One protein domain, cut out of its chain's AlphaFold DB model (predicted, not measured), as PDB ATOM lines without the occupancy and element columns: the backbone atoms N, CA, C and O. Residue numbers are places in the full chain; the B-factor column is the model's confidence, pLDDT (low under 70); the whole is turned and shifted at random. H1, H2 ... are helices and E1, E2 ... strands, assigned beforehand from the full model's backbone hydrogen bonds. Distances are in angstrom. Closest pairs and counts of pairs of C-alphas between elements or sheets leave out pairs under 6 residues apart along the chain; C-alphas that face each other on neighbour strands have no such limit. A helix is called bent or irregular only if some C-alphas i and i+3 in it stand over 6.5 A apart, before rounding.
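AT A GLANCE: This is residues 5 to 125 of the 133 residues of an uncharacterized protein of Corynebacterium sp. HMSC29G08 (UniProt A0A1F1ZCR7). Look for one strongly twisted antiparallel sheet of five strands, with three helices, H2, H3 and H4, layered over one face; H3 sits between H2 and H4 and runs opposite ways to both. The small helix H1 lies at one end of the domain and only grazes the sheet. The printed part has 121 residues, in the order E1 E2 E3 E4 E5 H1 H2 H3 H4; across the sheet the order is E2 E1 E3 E4 E5, and the class is mixed, helices and strands. It is compact, with a radius of gyration of the C-alphas of 13.6 A, and spans 36 by 27 by 27 A.

IN THESE COORDINATES: Find C-alpha 5 at (236.658, 286.909, 245.474), where E1, residues 5 to 8, begins. E2 is residues 11 to 15 and E3 residues 25 to 30, 16.4 A long. E4, residues 34 to 41, is the longest strand at 22.7 A, and E5, residues 44 to 50, runs 19.9 A to C-alpha 50 at (229.590, 273.593, 241.974). H1 is residues 54 to 58. H2, residues 70 to 80, is 15.8 A long; H3, residues 82 to 95, 20.2 A; H4, residues 113 to 124, runs 16.7 A to C-alpha 124 at (245.331, 275.008, 244.610). H3 is irregular: C-alphas 83 and 86 are 7.9 A apart.

HOW THE PARTS SIT: In the sheet, look at N 6 and O 13, 2.8 A apart, for the hairpin E1 and E2, and at N 5 and O 27, 2.7 A, for E1 and E3. E3, E4 and E5 form a meander, each strand the antiparallel neighbour of the one before: see N 28 and O 36, 2.8 A, and N 48 and O 37, 2.8 A. H4 is on the sheet at a height of 9.7 A, over E3 and E4, and runs along the strands, at 5 degrees to E4 on the local plane; its closest C-alphas to E4 are Gly 113 and Cys 35, 4.4 A. On the same face H2, at a height of 10.1 A, runs across the strands, at 75 degrees to E5 on the local plane. H2 and H3, a helical hairpin, touch at Thr 78 and Ala 85, their closest C-alphas, 5.1 A, with a shallow tilt of 28 degrees. H4 touches H3 with residues 120 to 124 alone, closest at C-alphas 123 and 87, 5.7 A. H2 and H4 are apart. Every O i to N i+4 pair is within hydrogen-bond range in H1, H2 and H4, and 8 of 10 in H3.

THE WHOLE: The C-alphas farthest apart, Asp 9 and Ser 102, are 38.0 A from each other. The printed part has no cut. The links H1 to H2, 11 residues, and H3 to H4, 17 residues, are long. Look for pLDDT under 70 at residues 16 to 23, 30 to 33 and 109 to 110; the mean of the printed part is 83.2.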
ATOM      1  N   PHE A   5     235.237 286.813 245.164       80.38
ATOM      2  CA  PHE A   5     236.658 286.909 245.474       80.38
ATOM      3  C   PHE A   5     237.487 286.657 244.212       80.38
ATOM      4  O   PHE A   5     237.338 285.636 243.541       80.38
ATOM      5  N   GLU A   6     238.382 287.583 243.895       79.56
ATOM      6  CA  GLU A   6     239.379 287.459 242.826       79.56
ATOM      7  C   GLU A   6     240.746 287.251 243.454       79.56
ATOM      8  O   GLU A   6     241.091 287.949 244.412       79.56
ATOM      9  N   PHE A   7     241.536 286.329 242.908       78.38
ATOM     10  CA  PHE A   7     242.918 286.152 243.334       78.38
ATOM     11  C   PHE A   7     243.845 286.909 242.381       78.38
ATOM     12  O   PHE A   7     244.126 286.445 241.277       78.38
ATOM     13  N   VAL A   8     244.316 288.083 242.805       77.06
ATOM     14  CA  VAL A   8     245.089 289.017 241.968       77.06
ATOM     15  C   VAL A   8     246.411 289.344 242.649       77.06
ATOM     16  O   VAL A   8     246.437 289.783 243.798       77.06
ATOM     17  N   ASP A   9     247.520 289.164 241.928       79.44
ATOM     18  CA  ASP A   9     248.882 289.420 242.423       79.44
ATOM     19  C   ASP A   9     249.217 288.699 243.748       79.44
ATOM     20  O   ASP A   9     250.007 289.192 244.554       79.44
ATOM     21  N   GLY A  10     248.628 287.521 243.980       80.25
ATOM     22  CA  GLY A  10     248.866 286.725 245.189       80.25
ATOM     23  C   GLY A  10     247.982 287.077 246.391       80.25
ATOM     24  O   GLY A  10     248.266 286.588 247.484       80.25
ATOM     25  N   ASP A  11     246.948 287.903 246.212       83.06
ATOM     26  CA  ASP A  11     246.046 288.332 247.284       83.06
ATOM     27  C   ASP A  11     244.570 288.273 246.860       83.06
ATOM     28  O   ASP A  11     244.237 288.445 245.684       83.06
ATOM     29  N   TRP A  12     243.681 288.054 247.830       84.50
ATOM     30  CA  TRP A  12     242.240 288.015 247.601       84.50
ATOM     31  C   TRP A  12     241.637 289.414 247.621       84.50
ATOM     32  O   TRP A  12     241.834 290.195 248.551       84.50
ATOM     33  N   ARG A  13     240.837 289.727 246.603       84.31
ATOM     34  CA  ARG A  13     240.131 291.003 246.482       84.31
ATOM     35  C   ARG A  13     238.644 290.770 246.300       84.31
ATOM     36  O   ARG A  13     238.234 289.871 245.576       84.31
ATOM     37  N   VAL A  14     237.834 291.609 246.940       81.56
ATOM     38  CA  VAL A  14     236.387 291.608 246.710       81.56
ATOM     39  C   VAL A  14     236.101 292.248 245.353       81.56
ATOM     40  O   VAL A  14     236.451 293.409 245.133       81.56
ATOM     41  N   GLY A  15     235.441 291.498 244.476       71.44
ATOM     42  CA  GLY A  15     235.135 291.885 243.103       71.44
ATOM     43  C   GLY A  15     233.688 291.599 242.696       71.44
ATOM     44  O   GLY A  15     232.882 291.056 243.460       71.44
ATOM     45  N   HIS A  16     233.359 291.994 241.466       67.81
ATOM     46  CA  HIS A  16     232.091 291.672 240.808       67.81
ATOM     47  C   HIS A  16     232.310 290.603 239.732       67.81
ATOM     48  O   HIS A  16     233.207 290.797 238.908       67.81
ATOM     49  N   PRO A  17     231.488 289.538 239.685       60.81
ATOM     50  CA  PRO A  17     231.585 288.486 238.673       60.81
ATOM     51  C   PRO A  17     231.850 289.025 237.267       60.81
ATOM     52  O   PRO A  17     231.082 289.832 236.743       60.81
ATOM     53  N   GLY A  18     232.972 288.599 236.678       55.81
ATOM     54  CA  GLY A  18     233.333 288.891 235.291       55.81
ATOM     55  C   GLY A  18     234.069 290.213 235.018       55.81
ATOM     56  O   GLY A  18     234.262 290.534 233.842       55.81
ATOM     57  N   ILE A  19     234.510 290.974 236.030       55.62
ATOM     58  CA  ILE A  19     235.266 292.234 235.842       55.62
ATOM     59  C   ILE A  19     236.787 292.025 236.027       55.62
ATOM     60  O   ILE A  19     237.407 292.670 236.859       55.62
ATOM     61  N   GLY A  20     237.407 291.168 235.209       56.84
ATOM     62  CA  GLY A  20     238.871 290.978 235.181       56.84
ATOM     63  C   GLY A  20     239.467 291.067 233.764       56.84
ATOM     64  O   GLY A  20     238.714 291.002 232.784       56.84
ATOM     65  N   PRO A  21     240.787 291.274 233.600       62.50
ATOM     66  CA  PRO A  21     241.491 291.056 232.334       62.50
ATOM     67  C   PRO A  21     241.482 289.570 231.915       62.50
ATOM     68  O   PRO A  21     241.118 288.685 232.685       62.50
ATOM     69  N   ASP A  22     241.841 289.297 230.659       67.44
ATOM     70  CA  ASP A  22     241.881 287.930 230.122       67.44
ATOM     71  C   ASP A  22     242.967 287.094 230.831       67.44
ATOM     72  O   ASP A  22     244.055 287.600 231.114       67.44
ATOM     73  N   GLY A  23     242.677 285.819 231.120       69.69
ATOM     74  CA  GLY A  23     243.571 284.930 231.874       69.69
ATOM     75  C   GLY A  23     243.412 284.986 233.398       69.69
ATOM     76  O   GLY A  23     244.119 284.268 234.103       69.69
ATOM     77  N   GLU A  24     242.486 285.795 233.912       77.69
ATOM     78  CA  GLU A  24     242.118 285.804 235.330       77.69
ATOM     79  C   GLU A  24     240.859 284.971 235.605       77.69
ATOM     80  O   GLU A  24     240.081 284.630 234.706       77.69
ATOM     81  N   TRP A  25     240.669 284.628 236.877       84.19
ATOM     82  CA  TRP A  25     239.510 283.893 237.363       84.19
ATOM     83  C   TRP A  25     238.984 284.503 238.662       84.19
ATOM     84  O   TRP A  25     239.716 285.128 239.432       84.19
ATOM     85  N   MET A  26     237.696 284.295 238.904       84.38
ATOM     86  CA  MET A  26     237.000 284.706 240.116       84.38
ATOM     87  C   MET A  26     236.273 283.506 240.706       84.38
ATOM     88  O   MET A  26     235.674 282.730 239.969       84.38
ATOM     89  N   ILE A  27     236.239 283.404 242.030       84.75
ATOM     90  CA  ILE A  27     235.299 282.537 242.741       84.75
ATOM     91  C   ILE A  27     234.233 283.379 243.436       84.75
ATOM     92  O   ILE A  27     234.517 284.437 243.985       84.75
ATOM     93  N   SER A  28     232.986 282.938 243.410       81.12
ATOM     94  CA  SER A  28     231.869 283.653 244.020       81.12
ATOM     95  C   SER A  28     230.965 282.703 244.781       81.12
ATOM     96  O   SER A  28     230.727 281.572 244.359       81.12
ATOM     97  N   VAL A  29     230.421 283.198 245.896       75.25
ATOM     98  CA  VAL A  29     229.434 282.472 246.694       75.25
ATOM     99  C   VAL A  29     228.133 283.264 246.739       75.25
ATOM    100  O   VAL A  29     228.073 284.359 247.302       75.25
ATOM    101  N   ALA A  30     227.069 282.704 246.165       66.56
ATOM    102  CA  ALA A  30     225.725 283.249 246.309       66.56
ATOM    103  C   ALA A  30     225.000 282.544 247.469       66.56
ATOM    104  O   ALA A  30     224.799 281.331 247.464       66.56
ATOM    105  N   GLU A  31     224.630 283.330 248.484       62.72
ATOM    106  CA  GLU A  31     223.817 282.915 249.641       62.72
ATOM    107  C   GLU A  31     224.354 281.717 250.447       62.72
ATOM    108  O   GLU A  31     223.573 280.920 250.953       62.72
ATOM    109  N   LEU A  32     225.683 281.579 250.570       66.50
ATOM    110  CA  LEU A  32     226.374 280.442 251.212       66.50
ATOM    111  C   LEU A  32     226.010 279.062 250.641       66.50
ATOM    112  O   LEU A  32     226.547 278.074 251.103       66.50
ATOM    113  N   MET A  33     225.137 278.957 249.640       67.94
ATOM    114  CA  MET A  33     224.643 277.682 249.112       67.94
ATOM    115  C   MET A  33     225.190 277.382 247.723       67.94
ATOM    116  O   MET A  33     225.296 276.221 247.354       67.94
ATOM    117  N   LEU A  34     225.532 278.407 246.944       76.75
ATOM    118  CA  LEU A  34     225.992 278.235 245.574       76.75
ATOM    119  C   LEU A  34     227.425 278.738 245.441       76.75
ATOM    120  O   LEU A  34     227.672 279.924 245.646       76.75
ATOM    121  N   CYS A  35     228.340 277.844 245.077       86.56
ATOM    122  CA  CYS A  35     229.688 278.199 244.654       86.56
ATOM    123  C   CYS A  35     229.736 278.206 243.128       86.56
ATOM    124  O   CYS A  35     229.287 277.252 242.487       86.56
ATOM    125  N   PHE A  36     230.286 279.265 242.548       87.94
ATOM    126  CA  PHE A  36     230.642 279.267 241.141       87.94
ATOM    127  C   PHE A  36     232.007 279.899 240.915       87.94
ATOM    128  O   PHE A  36     232.422 280.806 241.640       87.94
ATOM    129  N   ILE A  37     232.711 279.394 239.908       89.50
ATOM    130  CA  ILE A  37     234.019 279.887 239.492       89.50
ATOM    131  C   ILE A  37     233.898 280.363 238.058       89.50
ATOM    132  O   ILE A  37     233.513 279.612 237.165       89.50
ATOM    133  N   THR A  38     234.247 281.619 237.841       88.12
ATOM    134  CA  THR A  38     234.288 282.222 236.523       88.12
ATOM    135  C   THR A  38     235.725 282.232 236.021       88.12
ATOM    136  O   THR A  38     236.605 282.739 236.715       88.12
ATOM    137  N   ILE A  39     235.965 281.729 234.812       86.88
ATOM    138  CA  ILE A  39     237.239 281.900 234.100       86.88
ATOM    139  C   ILE A  39     237.027 282.790 232.882       86.88
ATOM    140  O   ILE A  39     235.938 282.833 232.302       86.88
ATOM    141  N   ARG A  40     238.079 283.501 232.482       82.75
ATOM    142  CA  ARG A  40     238.061 284.327 231.281       82.75
ATOM    143  C   ARG A  40     239.144 283.888 230.308       82.75
ATOM    144  O   ARG A  40     240.334 283.969 230.613       82.75
ATOM    145  N   THR A  41     238.720 283.449 229.130       80.69
ATOM    146  CA  THR A  41     239.585 283.005 228.032       80.69
ATOM    147  C   THR A  41     239.414 283.925 226.821       80.69
ATOM    148  O   THR A  41     238.526 284.780 226.794       80.69
ATOM    149  N   ASP A  42     240.237 283.747 225.784       81.00
ATOM    150  CA  ASP A  42     240.107 284.501 224.524       81.00
ATOM    151  C   ASP A  42     238.726 284.311 223.855       81.00
ATOM    152  O   ASP A  42     238.299 285.136 223.045       81.00
ATOM    153  N   ALA A  43     238.024 283.219 224.181       80.31
ATOM    154  CA  ALA A  43     236.682 282.921 223.686       80.31
ATOM    155  C   ALA A  43     235.571 283.651 224.465       80.31
ATOM    156  O   ALA A  43     234.451 283.757 223.962       80.31
ATOM    157  N   GLY A  44     235.871 284.170 225.659       80.69
ATOM    158  CA  GLY A  44     234.932 284.904 226.499       80.69
ATOM    159  C   GLY A  44     234.992 284.523 227.978       80.69
ATOM    160  O   GLY A  44     235.962 283.953 228.471       80.69
ATOM    161  N   THR A  45     233.931 284.890 228.692       84.06
ATOM    162  CA  THR A  45     233.748 284.607 230.118       84.06
ATOM    163  C   THR A  45     232.875 283.369 230.289       84.06
ATOM    164  O   THR A  45     231.796 283.298 229.699       84.06
ATOM    165  N   HIS A  46     233.312 282.442 231.137       84.94
ATOM    166  CA  HIS A  46     232.642 281.165 231.386       84.94
ATOM    167  C   HIS A  46     232.441 280.954 232.885       84.94
ATOM    168  O   HIS A  46     233.360 281.202 233.659       84.94
ATOM    169  N   GLU A  47     231.259 280.503 233.298       87.06
ATOM    170  CA  GLU A  47     230.825 280.399 234.698       87.06
ATOM    171  C   GLU A  47     230.482 278.959 235.111       87.06
ATOM    172  O   GLU A  47     229.465 278.396 234.729       87.06
ATOM    173  N   PHE A  48     231.308 278.355 235.951       89.44
ATOM    174  CA  PHE A  48     231.174 276.957 236.340       89.44
ATOM    175  C   PHE A  48     230.539 276.846 237.722       89.44
ATOM    176  O   PHE A  48     231.067 277.401 238.684       89.44
ATOM    177  N   PHE A  49     229.427 276.118 237.830       89.00
ATOM    178  CA  PHE A  49     228.695 275.929 239.084       89.00
ATOM    179  C   PHE A  49     229.096 274.636 239.797       89.00
ATOM    180  O   PHE A  49     229.263 273.586 239.168       89.00
ATOM    181  N   PHE A  50     229.183 274.707 241.126       89.94
ATOM    182  CA  PHE A  50     229.590 273.593 241.974       89.94
ATOM    183  C   PHE A  50     228.645 273.401 243.166       89.94
ATOM    184  O   PHE A  50     228.201 274.355 243.809       89.94
ATOM    185  N   GLY A  51     228.361 272.137 243.483       88.94
ATOM    186  CA  GLY A  51     227.555 271.724 244.628       88.94
ATOM    187  C   GLY A  51     226.049 271.813 244.393       88.94
ATOM    188  O   GLY A  51     225.373 270.787 244.369       88.94
ATOM    189  N   ALA A  52     225.509 273.013 244.189       85.88
ATOM    190  CA  ALA A  52     224.087 273.210 243.900       85.88
ATOM    191  C   ALA A  52     223.826 273.717 242.482       85.88
ATOM    192  O   ALA A  52     224.618 274.452 241.902       85.88
ATOM    193  N   ASN A  53     222.665 273.344 241.940       83.12
ATOM    194  CA  ASN A  53     222.172 273.867 240.668       83.12
ATOM    195  C   ASN A  53     221.431 275.195 240.903       83.12
ATOM    196  O   ASN A  53     220.497 275.208 241.717       83.12
ATOM    197  N   PRO A  54     221.754 276.281 240.174       82.69
ATOM    198  CA  PRO A  54     220.986 277.528 240.214       82.69
ATOM    199  C   PRO A  54     219.478 277.343 239.976       82.69
ATOM    200  O   PRO A  54     218.676 278.048 240.590       82.69
ATOM    201  N   VAL A  55     219.072 276.359 239.159       85.69
ATOM    202  CA  VAL A  55     217.655 275.997 238.948       85.69
ATOM    203  C   VAL A  55     216.977 275.641 240.272       85.69
ATOM    204  O   VAL A  55     215.847 276.047 240.526       85.69
ATOM    205  N   MET A  56     217.659 274.901 241.147       80.62
ATOM    206  CA  MET A  56     217.095 274.460 242.426       80.62
ATOM    207  C   MET A  56     217.134 275.556 243.492       80.62
ATOM    208  O   MET A  56     216.202 275.664 244.284       80.62
ATOM    209  N   VAL A  57     218.208 276.351 243.527       79.69
ATOM    210  CA  VAL A  57     218.407 277.378 244.564       79.69
ATOM    211  C   VAL A  57     217.558 278.617 244.283       79.69
ATOM    212  O   VAL A  57     216.920 279.147 245.189       79.69
ATOM    213  N   PHE A  58     217.519 279.064 243.026       79.69
ATOM    214  CA  PHE A  58     216.894 280.329 242.634       79.69
ATOM    215  C   PHE A  58     215.676 280.165 241.724       79.69
ATOM    216  O   PHE A  58     215.035 281.160 241.388       79.69
ATOM    217  N   GLY A  59     215.338 278.939 241.311       80.94
ATOM    218  CA  GLY A  59     214.299 278.732 240.303       80.94
ATOM    219  C   GLY A  59     214.702 279.271 238.929       80.94
ATOM    220  O   GLY A  59     213.819 279.661 238.167       80.94
ATOM    221  N   ALA A  60     216.010 279.349 238.644       83.12
ATOM    222  CA  ALA A  60     216.523 279.778 237.346       83.12
ATOM    223  C   ALA A  60     215.986 278.876 236.222       83.12
ATOM    224  O   ALA A  60     215.705 277.695 236.449       83.12
ATOM    225  N   ASP A  61     215.845 279.419 235.014       83.00
ATOM    226  CA  ASP A  61     215.518 278.597 233.851       83.00
ATOM    227  C   ASP A  61     216.705 277.653 233.575       83.00
ATOM    228  O   ASP A  61     217.836 278.128 233.468       83.00
ATOM    229  N   PRO A  62     216.506 276.326 233.448       83.00
ATOM    230  CA  PRO A  62     217.580 275.412 233.064       83.00
ATOM    231  C   PRO A  62     218.316 275.829 231.785       83.00
ATOM    232  O   PRO A  62     219.505 275.568 231.669       83.00
ATOM    233  N   ALA A  63     217.645 276.506 230.846       82.25
ATOM    234  CA  ALA A  63     218.281 277.016 229.630       82.25
ATOM    235  C   ALA A  63     219.268 278.172 229.888       82.25
ATOM    236  O   ALA A  63     220.082 278.486 229.020       82.25
ATOM    237  N   GLU A  64     219.183 278.811 231.055       76.94
ATOM    238  CA  GLU A  64     220.090 279.864 231.513       76.94
ATOM    239  C   GLU A  64     221.236 279.312 232.369       76.94
ATOM    240  O   GLU A  64     222.169 280.056 232.661       76.94
ATOM    241  N   VAL A  65     221.196 278.026 232.750       77.12
ATOM    242  CA  VAL A  65     222.316 277.354 233.416       77.12
ATOM    243  C   VAL A  65     223.226 276.742 232.349       77.12
ATOM    244  O   VAL A  65     222.817 275.834 231.630       77.12
ATOM    245  N   PRO A  66     224.453 277.240 232.204       75.56
ATOM    246  CA  PRO A  66     225.348 276.821 231.144       75.56
ATOM    247  C   PRO A  66     226.014 275.468 231.434       75.56
ATOM    248  O   PRO A  66     226.655 275.267 232.465       75.56
ATOM    249  N   ASP A  67     225.921 274.558 230.465       80.25
ATOM    250  CA  ASP A  67     226.664 273.294 230.426       80.25
ATOM    251  C   ASP A  67     228.053 273.522 229.815       80.25
ATOM    252  O   ASP A  67     228.304 273.165 228.661       80.25
ATOM    253  N   TYR A  68     228.940 274.191 230.550       76.75
ATOM    254  CA  TYR A  68     230.264 274.534 230.027       76.75
ATOM    255  C   TYR A  68     231.191 273.325 229.855       76.75
ATOM    256  O   TYR A  68     231.027 272.269 230.474       76.75
ATOM    257  N   ASP A  69     232.198 273.519 229.001       83.69
ATOM    258  CA  ASP A  69     233.240 272.539 228.732       83.69
ATOM    259  C   ASP A  69     234.145 272.372 229.960       83.69
ATOM    260  O   ASP A  69     234.934 273.244 230.326       83.69
ATOM    261  N   VAL A  70     234.001 271.231 230.629       86.06
ATOM    262  CA  VAL A  70     234.793 270.886 231.810       86.06
ATOM    263  C   VAL A  70     236.269 270.704 231.479       86.06
ATOM    264  O   VAL A  70     237.108 271.001 232.330       86.06
ATOM    265  N   ASP A  71     236.592 270.263 230.265       90.00
ATOM    266  CA  ASP A  71     237.983 270.094 229.864       90.00
ATOM    267  C   ASP A  71     238.658 271.473 229.755       90.00
ATOM    268  O   ASP A  71     239.773 271.635 230.242       90.00
ATOM    269  N   GLU A  72     237.949 272.507 229.268       88.75
ATOM    270  CA  GLU A  72     238.451 273.896 229.254       88.75
ATOM    271  C   GLU A  72     238.752 274.406 230.674       88.75
ATOM    272  O   GLU A  72     239.797 275.017 230.907       88.75
ATOM    273  N   PHE A  73     237.878 274.125 231.646       90.50
ATOM    274  CA  PHE A  73     238.105 274.507 233.044       90.50
ATOM    275  C   PHE A  73     239.325 273.807 233.650       90.50
ATOM    276  O   PHE A  73     240.170 274.445 234.285       90.50
ATOM    277  N   ILE A  74     239.422 272.487 233.465       92.81
ATOM    278  CA  ILE A  74     240.533 271.692 233.993       92.81
ATOM    279  C   ILE A  74     241.844 272.139 233.346       92.81
ATOM    280  O   ILE A  74     242.826 272.328 234.066       92.81
ATOM    281  N   ASP A  75     241.862 272.352 232.030       92.75
ATOM    282  CA  ASP A  75     243.041 272.807 231.293       92.75
ATOM    283  C   ASP A  75     243.484 274.199 231.751       92.75
ATOM    284  O   ASP A  75     244.676 274.409 231.998       92.75
ATOM    285  N   PHE A  76     242.541 275.130 231.947       91.69
ATOM    286  CA  PHE A  76     242.825 276.475 232.453       91.69
ATOM    287  C   PHE A  76     243.566 276.426 233.796       91.69
ATOM    288  O   PHE A  76     244.649 277.001 233.942       91.69
ATOM    289  N   PHE A  77     243.027 275.697 234.777       92.12
ATOM    290  CA  PHE A  77     243.634 275.631 236.107       92.12
ATOM    291  C   PHE A  77     244.871 274.738 236.162       92.12
ATOM    292  O   PHE A  77     245.808 275.059 236.887       92.12
ATOM    293  N   THR A  78     244.937 273.669 235.373       94.19
ATOM    294  CA  THR A  78     246.124 272.802 235.313       94.19
ATOM    295  C   THR A  78     247.311 273.521 234.675       94.19
ATOM    296  O   THR A  78     248.452 273.295 235.076       94.19
ATOM    297  N   ALA A  79     247.073 274.433 233.727       91.56
ATOM    298  CA  ALA A  79     248.131 275.266 233.164       91.56
ATOM    299  C   ALA A  79     248.753 276.205 234.216       91.56
ATOM    300  O   ALA A  79     249.970 276.399 234.221       91.56
ATOM    301  N   ALA A  80     247.935 276.760 235.116       87.62
ATOM    302  CA  ALA A  80     248.383 277.654 236.187       87.62
ATOM    303  C   ALA A  80     248.927 276.909 237.425       87.62
ATOM    304  O   ALA A  80     249.871 277.377 238.061       87.62
ATOM    305  N   TYR A  81     248.369 275.737 237.741       91.56
ATOM    306  CA  TYR A  81     248.660 274.934 238.933       91.56
ATOM    307  C   TYR A  81     248.926 273.464 238.556       91.56
ATOM    308  O   TYR A  81     248.148 272.572 238.908       91.56
ATOM    309  N   PRO A  82     250.033 273.167 237.850       94.38
ATOM    310  CA  PRO A  82     250.286 271.832 237.300       94.38
ATOM    311  C   PRO A  82     250.414 270.744 238.374       94.38
ATOM    312  O   PRO A  82     249.996 269.609 238.154       94.38
ATOM    313  N   ASP A  83     250.932 271.088 239.555       95.31
ATOM    314  CA  ASP A  83     251.069 270.151 240.677       95.31
ATOM    315  C   ASP A  83     249.713 269.769 241.308       95.31
ATOM    316  O   ASP A  83     249.626 268.773 242.026       95.31
ATOM    317  N   ALA A  84     248.648 270.529 241.025       95.50
ATOM    318  CA  ALA A  84     247.299 270.316 241.551       95.50
ATOM    319  C   ALA A  84     246.356 269.594 240.567       95.50
ATOM    320  O   ALA A  84     245.189 269.385 240.897       95.50
ATOM    321  N   ALA A  85     246.836 269.185 239.384       94.50
ATOM    322  CA  ALA A  85     246.012 268.654 238.289       94.50
ATOM    323  C   ALA A  85     245.047 267.527 238.713       94.50
ATOM    324  O   ALA A  85     243.865 267.541 238.369       94.50
ATOM    325  N   GLU A  86     245.530 266.561 239.505       95.69
ATOM    326  CA  GLU A  86     244.697 265.454 240.002       95.69
ATOM    327  C   GLU A  86     243.582 265.952 240.939       95.69
ATOM    328  O   GLU A  86     242.443 265.488 240.859       95.69
ATOM    329  N   GLY A  87     243.902 266.905 241.819       95.94
ATOM    330  CA  GLY A  87     242.943 267.494 242.752       95.94
ATOM    331  C   GLY A  87     241.874 268.310 242.033       95.94
ATOM    332  O   GLY A  87     240.691 268.146 242.326       95.94
ATOM    333  N   ILE A  88     242.279 269.111 241.042       96.00
ATOM    334  CA  ILE A  88     241.373 269.887 240.185       96.00
ATOM    335  C   ILE A  88     240.381 268.953 239.486       96.00
ATOM    336  O   ILE A  88     239.172 269.138 239.609       96.00
ATOM    337  N   GLY A  89     240.880 267.910 238.813       94.88
ATOM    338  CA  GLY A  89     240.029 266.949 238.110       94.88
ATOM    339  C   GLY A  89     239.021 266.272 239.040       94.88
ATOM    340  O   GLY A  89     237.834 266.210 238.725       94.88
ATOM    341  N   ARG A  90     239.465 265.834 240.227       95.00
ATOM    342  CA  ARG A  90     238.583 265.200 241.220       95.00
ATOM    343  C   ARG A  90     237.509 266.154 241.739       95.00
ATOM    344  O   ARG A  90     236.365 265.733 241.898       95.00
ATOM    345  N   PHE A  91     237.859 267.410 242.011       93.94
ATOM    346  CA  PHE A  91     236.899 268.415 242.466       93.94
ATOM    347  C   PHE A  91     235.809 268.639 241.421       93.94
ATOM    348  O   PHE A  91     234.624 268.558 241.738       93.94
ATOM    349  N   VAL A  92     236.204 268.834 240.162       92.69
ATOM    350  CA  VAL A  92     235.251 269.060 239.074       92.69
ATOM    351  C   VAL A  92     234.383 267.825 238.834       92.69
ATOM    352  O   VAL A  92     233.169 267.953 238.727       92.69
ATOM    353  N   GLU A  93     234.955 266.619 238.822       90.94
ATOM    354  CA  GLU A  93     234.184 265.374 238.684       90.94
ATOM    355  C   GLU A  93     233.145 265.203 239.802       90.94
ATOM    356  O   GLU A  93     232.022 264.762 239.551       90.94
ATOM    357  N   THR A  94     233.518 265.568 241.029       90.50
ATOM    358  CA  THR A  94     232.672 265.396 242.212       90.50
ATOM    359  C   THR A  94     231.552 266.427 242.256       90.50
ATOM    360  O   THR A  94     230.393 266.067 242.455       90.50
ATOM    361  N   TYR A  95     231.901 267.705 242.096       91.06
ATOM    362  CA  TYR A  95     231.040 268.811 242.499       91.06
ATOM    363  C   TYR A  95     230.409 269.567 241.346       91.06
ATOM    364  O   TYR A  95     229.504 270.355 241.616       91.06
ATOM    365  N   ARG A  96     230.853 269.377 240.097       89.88
ATOM    366  CA  ARG A  96     230.271 270.114 238.970       89.88
ATOM    367  C   ARG A  96     228.772 269.891 238.895       89.88
ATOM    368  O   ARG A  96     228.287 268.779 239.117       89.88
ATOM    369  N   VAL A  97     228.073 270.938 238.498       88.62
ATOM    370  CA  VAL A  97     226.640 270.891 238.261       88.62
ATOM    371  C   VAL A  97     226.353 271.279 236.823       88.62
ATOM    372  O   VAL A  97     226.870 272.273 236.323       88.62
ATOM    373  N   MET A  98     225.518 270.479 236.175       86.94
ATOM    374  CA  MET A  98     225.023 270.703 234.822       86.94
ATOM    375  C   MET A  98     223.574 271.199 234.876       86.94
ATOM    376  O   MET A  98     222.834 270.898 235.816       86.94
ATOM    377  N   SER A  99     223.119 271.879 233.830       84.69
ATOM    378  CA  SER A  99     221.737 272.328 233.628       84.69
ATOM    379  C   SER A  99     220.712 271.204 233.830       84.69
ATOM    380  O   SER A  99     219.620 271.424 234.357       84.69
ATOM    381  N   THR A 100     221.087 269.976 233.461       83.06
ATOM    382  CA  THR A 100     220.248 268.778 233.548       83.06
ATOM    383  C   THR A 100     220.242 268.109 234.921       83.06
ATOM    384  O   THR A 100     219.455 267.184 235.130       83.06
ATOM    385  N   ASP A 101     221.126 268.503 235.839       84.62
ATOM    386  CA  ASP A 101     221.187 267.892 237.166       84.62
ATOM    387  C   ASP A 101     219.964 268.288 237.998       84.62
ATOM    388  O   ASP A 101     219.684 269.467 238.217       84.62
ATOM    389  N   SER A 102     219.248 267.280 238.495       81.50
ATOM    390  CA  SER A 102     218.037 267.442 239.306       81.50
ATOM    391  C   SER A 102     218.269 267.287 240.811       81.50
ATOM    392  O   SER A 102     217.320 267.380 241.586       81.50
ATOM    393  N   GLU A 103     219.503 266.994 241.220       83.44
ATOM    394  CA  GLU A 103     219.920 266.822 242.611       83.44
ATOM    395  C   GLU A 103     221.258 267.543 242.836       83.44
ATOM    396  O   GLU A 103     222.056 267.651 241.900       83.44
ATOM    397  N   PRO A 104     221.525 268.056 244.050       83.06
ATOM    398  CA  PRO A 104     222.807 268.670 244.359       83.06
ATOM    399  C   PRO A 104     223.926 267.622 244.437       83.06
ATOM    400  O   PRO A 104     223.700 266.458 244.763       83.06
ATOM    401  N   ARG A 105     225.156 268.058 244.173       84.56
ATOM    402  CA  ARG A 105     226.371 267.242 244.023       84.56
ATOM    403  C   ARG A 105     227.287 267.280 245.256       84.56
ATOM    404  O   ARG A 105     228.495 267.117 245.146       84.56
ATOM    405  N   TYR A 106     226.731 267.502 246.442       80.94
ATOM    406  CA  TYR A 106     227.510 267.563 247.683       80.94
ATOM    407  C   TYR A 106     227.986 266.186 248.165       80.94
ATOM    408  O   TYR A 106     227.298 265.182 247.974       80.94
ATOM    409  N   GLN A 107     229.114 266.137 248.883       77.75
ATOM    410  CA  GLN A 107     229.519 264.922 249.607       77.75
ATOM    411  C   GLN A 107     228.790 264.775 250.952       77.75
ATOM    412  O   GLN A 107     228.683 263.666 251.480       77.75
ATOM    413  N   SER A 108     228.269 265.871 251.512       76.00
ATOM    414  CA  SER A 108     227.458 265.869 252.731       76.00
ATOM    415  C   SER A 108     226.347 266.931 252.674       76.00
ATOM    416  O   SER A 108     226.500 267.929 251.972       76.00
ATOM    417  N   PRO A 109     225.230 266.763 253.412       68.00
ATOM    418  CA  PRO A 109     224.135 267.743 253.432       68.00
ATOM    419  C   PRO A 109     224.525 269.134 253.951       68.00
ATOM    420  O   PRO A 109     223.810 270.094 253.681       68.00
ATOM    421  N   ASP A 110     225.631 269.228 254.693       67.44
ATOM    422  CA  ASP A 110     226.114 270.465 255.313       67.44
ATOM    423  C   ASP A 110     227.185 271.173 254.460       67.44
ATOM    424  O   ASP A 110     227.673 272.233 254.849       67.44
ATOM    425  N   GLN A 111     227.583 270.596 253.318       73.50
ATOM    426  CA  GLN A 111     228.595 271.186 252.444       73.50
ATOM    427  C   GLN A 111     227.972 272.350 251.667       73.50
ATOM    428  O   GLN A 111     227.296 272.158 250.662       73.50
ATOM    429  N   ALA A 112     228.167 273.562 252.177       73.56
ATOM    430  CA  ALA A 112     227.694 274.795 251.569       73.56
ATOM    431  C   ALA A 112     228.750 275.372 250.598       73.56
ATOM    432  O   ALA A 112     229.846 274.828 250.433       73.56
ATOM    433  N   GLY A 113     228.416 276.465 249.910       78.44
ATOM    434  CA  GLY A 113     229.286 277.102 248.921       78.44
ATOM    435  C   GLY A 113     230.634 277.550 249.495       78.44
ATOM    436  O   GLY A 113     231.646 277.428 248.815       78.44
ATOM    437  N   ASP A 114     230.674 277.986 250.753       81.12
ATOM    438  CA  ASP A 114     231.906 278.345 251.469       81.12
ATOM    439  C   ASP A 114     232.855 277.150 251.661       81.12
ATOM    440  O   ASP A 114     234.048 277.256 251.401       81.12
ATOM    441  N   SER A 115     232.319 275.983 252.009       86.75
ATOM    442  CA  SER A 115     233.088 274.747 252.172       86.75
ATOM    443  C   SER A 115     233.742 274.319 250.856       86.75
ATOM    444  O   SER A 115     234.867 273.822 250.853       86.75
ATOM    445  N   LEU A 116     233.057 274.544 249.729       89.38
ATOM    446  CA  LEU A 116     233.603 274.291 248.394       89.38
ATOM    447  C   LEU A 116     234.696 275.298 248.016       89.38
ATOM    448  O   LEU A 116     235.664 274.909 247.366       89.38
ATOM    449  N   VAL A 117     234.587 276.562 248.446       88.88
ATOM    450  CA  VAL A 117     235.664 277.557 248.292       88.88
ATOM    451  C   VAL A 117     236.905 277.123 249.066       88.88
ATOM    452  O   VAL A 117     237.997 277.111 248.496       88.88
ATOM    453  N   SER A 118     236.750 276.729 250.331       89.50
ATOM    454  CA  SER A 118     237.856 276.255 251.167       89.50
ATOM    455  C   SER A 118     238.542 275.031 250.559       89.50
ATOM    456  O   SER A 118     239.772 274.964 250.503       89.50
ATOM    457  N   GLU A 119     237.759 274.069 250.062       92.25
ATOM    458  CA  GLU A 119     238.290 272.878 249.398       92.25
ATOM    459  C   GLU A 119     239.045 273.233 248.112       92.25
ATOM    460  O   GLU A 119     240.175 272.779 247.917       92.25
ATOM    461  N   TRP A 120     238.477 274.111 247.282       92.94
ATOM    462  CA  TRP A 120     239.128 274.605 246.072       92.94
ATOM    463  C   TRP A 120     240.462 275.304 246.372       92.94
ATOM    464  O   TRP A 120     241.488 274.981 245.773       92.94
ATOM    465  N   CYS A 121     240.483 276.209 247.354       92.00
ATOM    466  CA  CYS A 121     241.706 276.899 247.767       92.00
ATOM    467  C   CYS A 121     242.750 275.913 248.299       92.00
ATOM    468  O   CYS A 121     243.927 276.019 247.956       92.00
ATOM    469  N   SER A 122     242.330 274.905 249.070       94.06
ATOM    470  CA  SER A 122     243.236 273.869 249.561       94.06
ATOM    471  C   SER A 122     243.846 273.039 248.430       94.06
ATOM    472  O   SER A 122     245.024 272.695 248.522       94.06
ATOM    473  N   ILE A 123     243.081 272.713 247.383       95.06
ATOM    474  CA  ILE A 123     243.576 271.990 246.200       95.06
ATOM    475  C   ILE A 123     244.649 272.807 245.480       95.06
ATOM    476  O   ILE A 123     245.698 272.270 245.129       95.06
ATOM    477  N   LEU A 124     244.405 274.105 245.295       93.19
ATOM    478  CA  LEU A 124     245.331 275.008 244.610       93.19
ATOM    479  C   LEU A 124     246.487 275.500 245.500       93.19
ATOM    480  O   LEU A 124     247.358 276.228 245.025       93.19
ATOM    481  N   ASN A 125     246.508 275.111 246.781       92.31
ATOM    482  CA  ASN A 125     247.427 275.625 247.797       92.31
ATOM    483  C   ASN A 125     247.409 277.168 247.885       92.31
ATOM    484  O   ASN A 125     248.448 277.830 247.949       92.31
TER     485      ASN A 125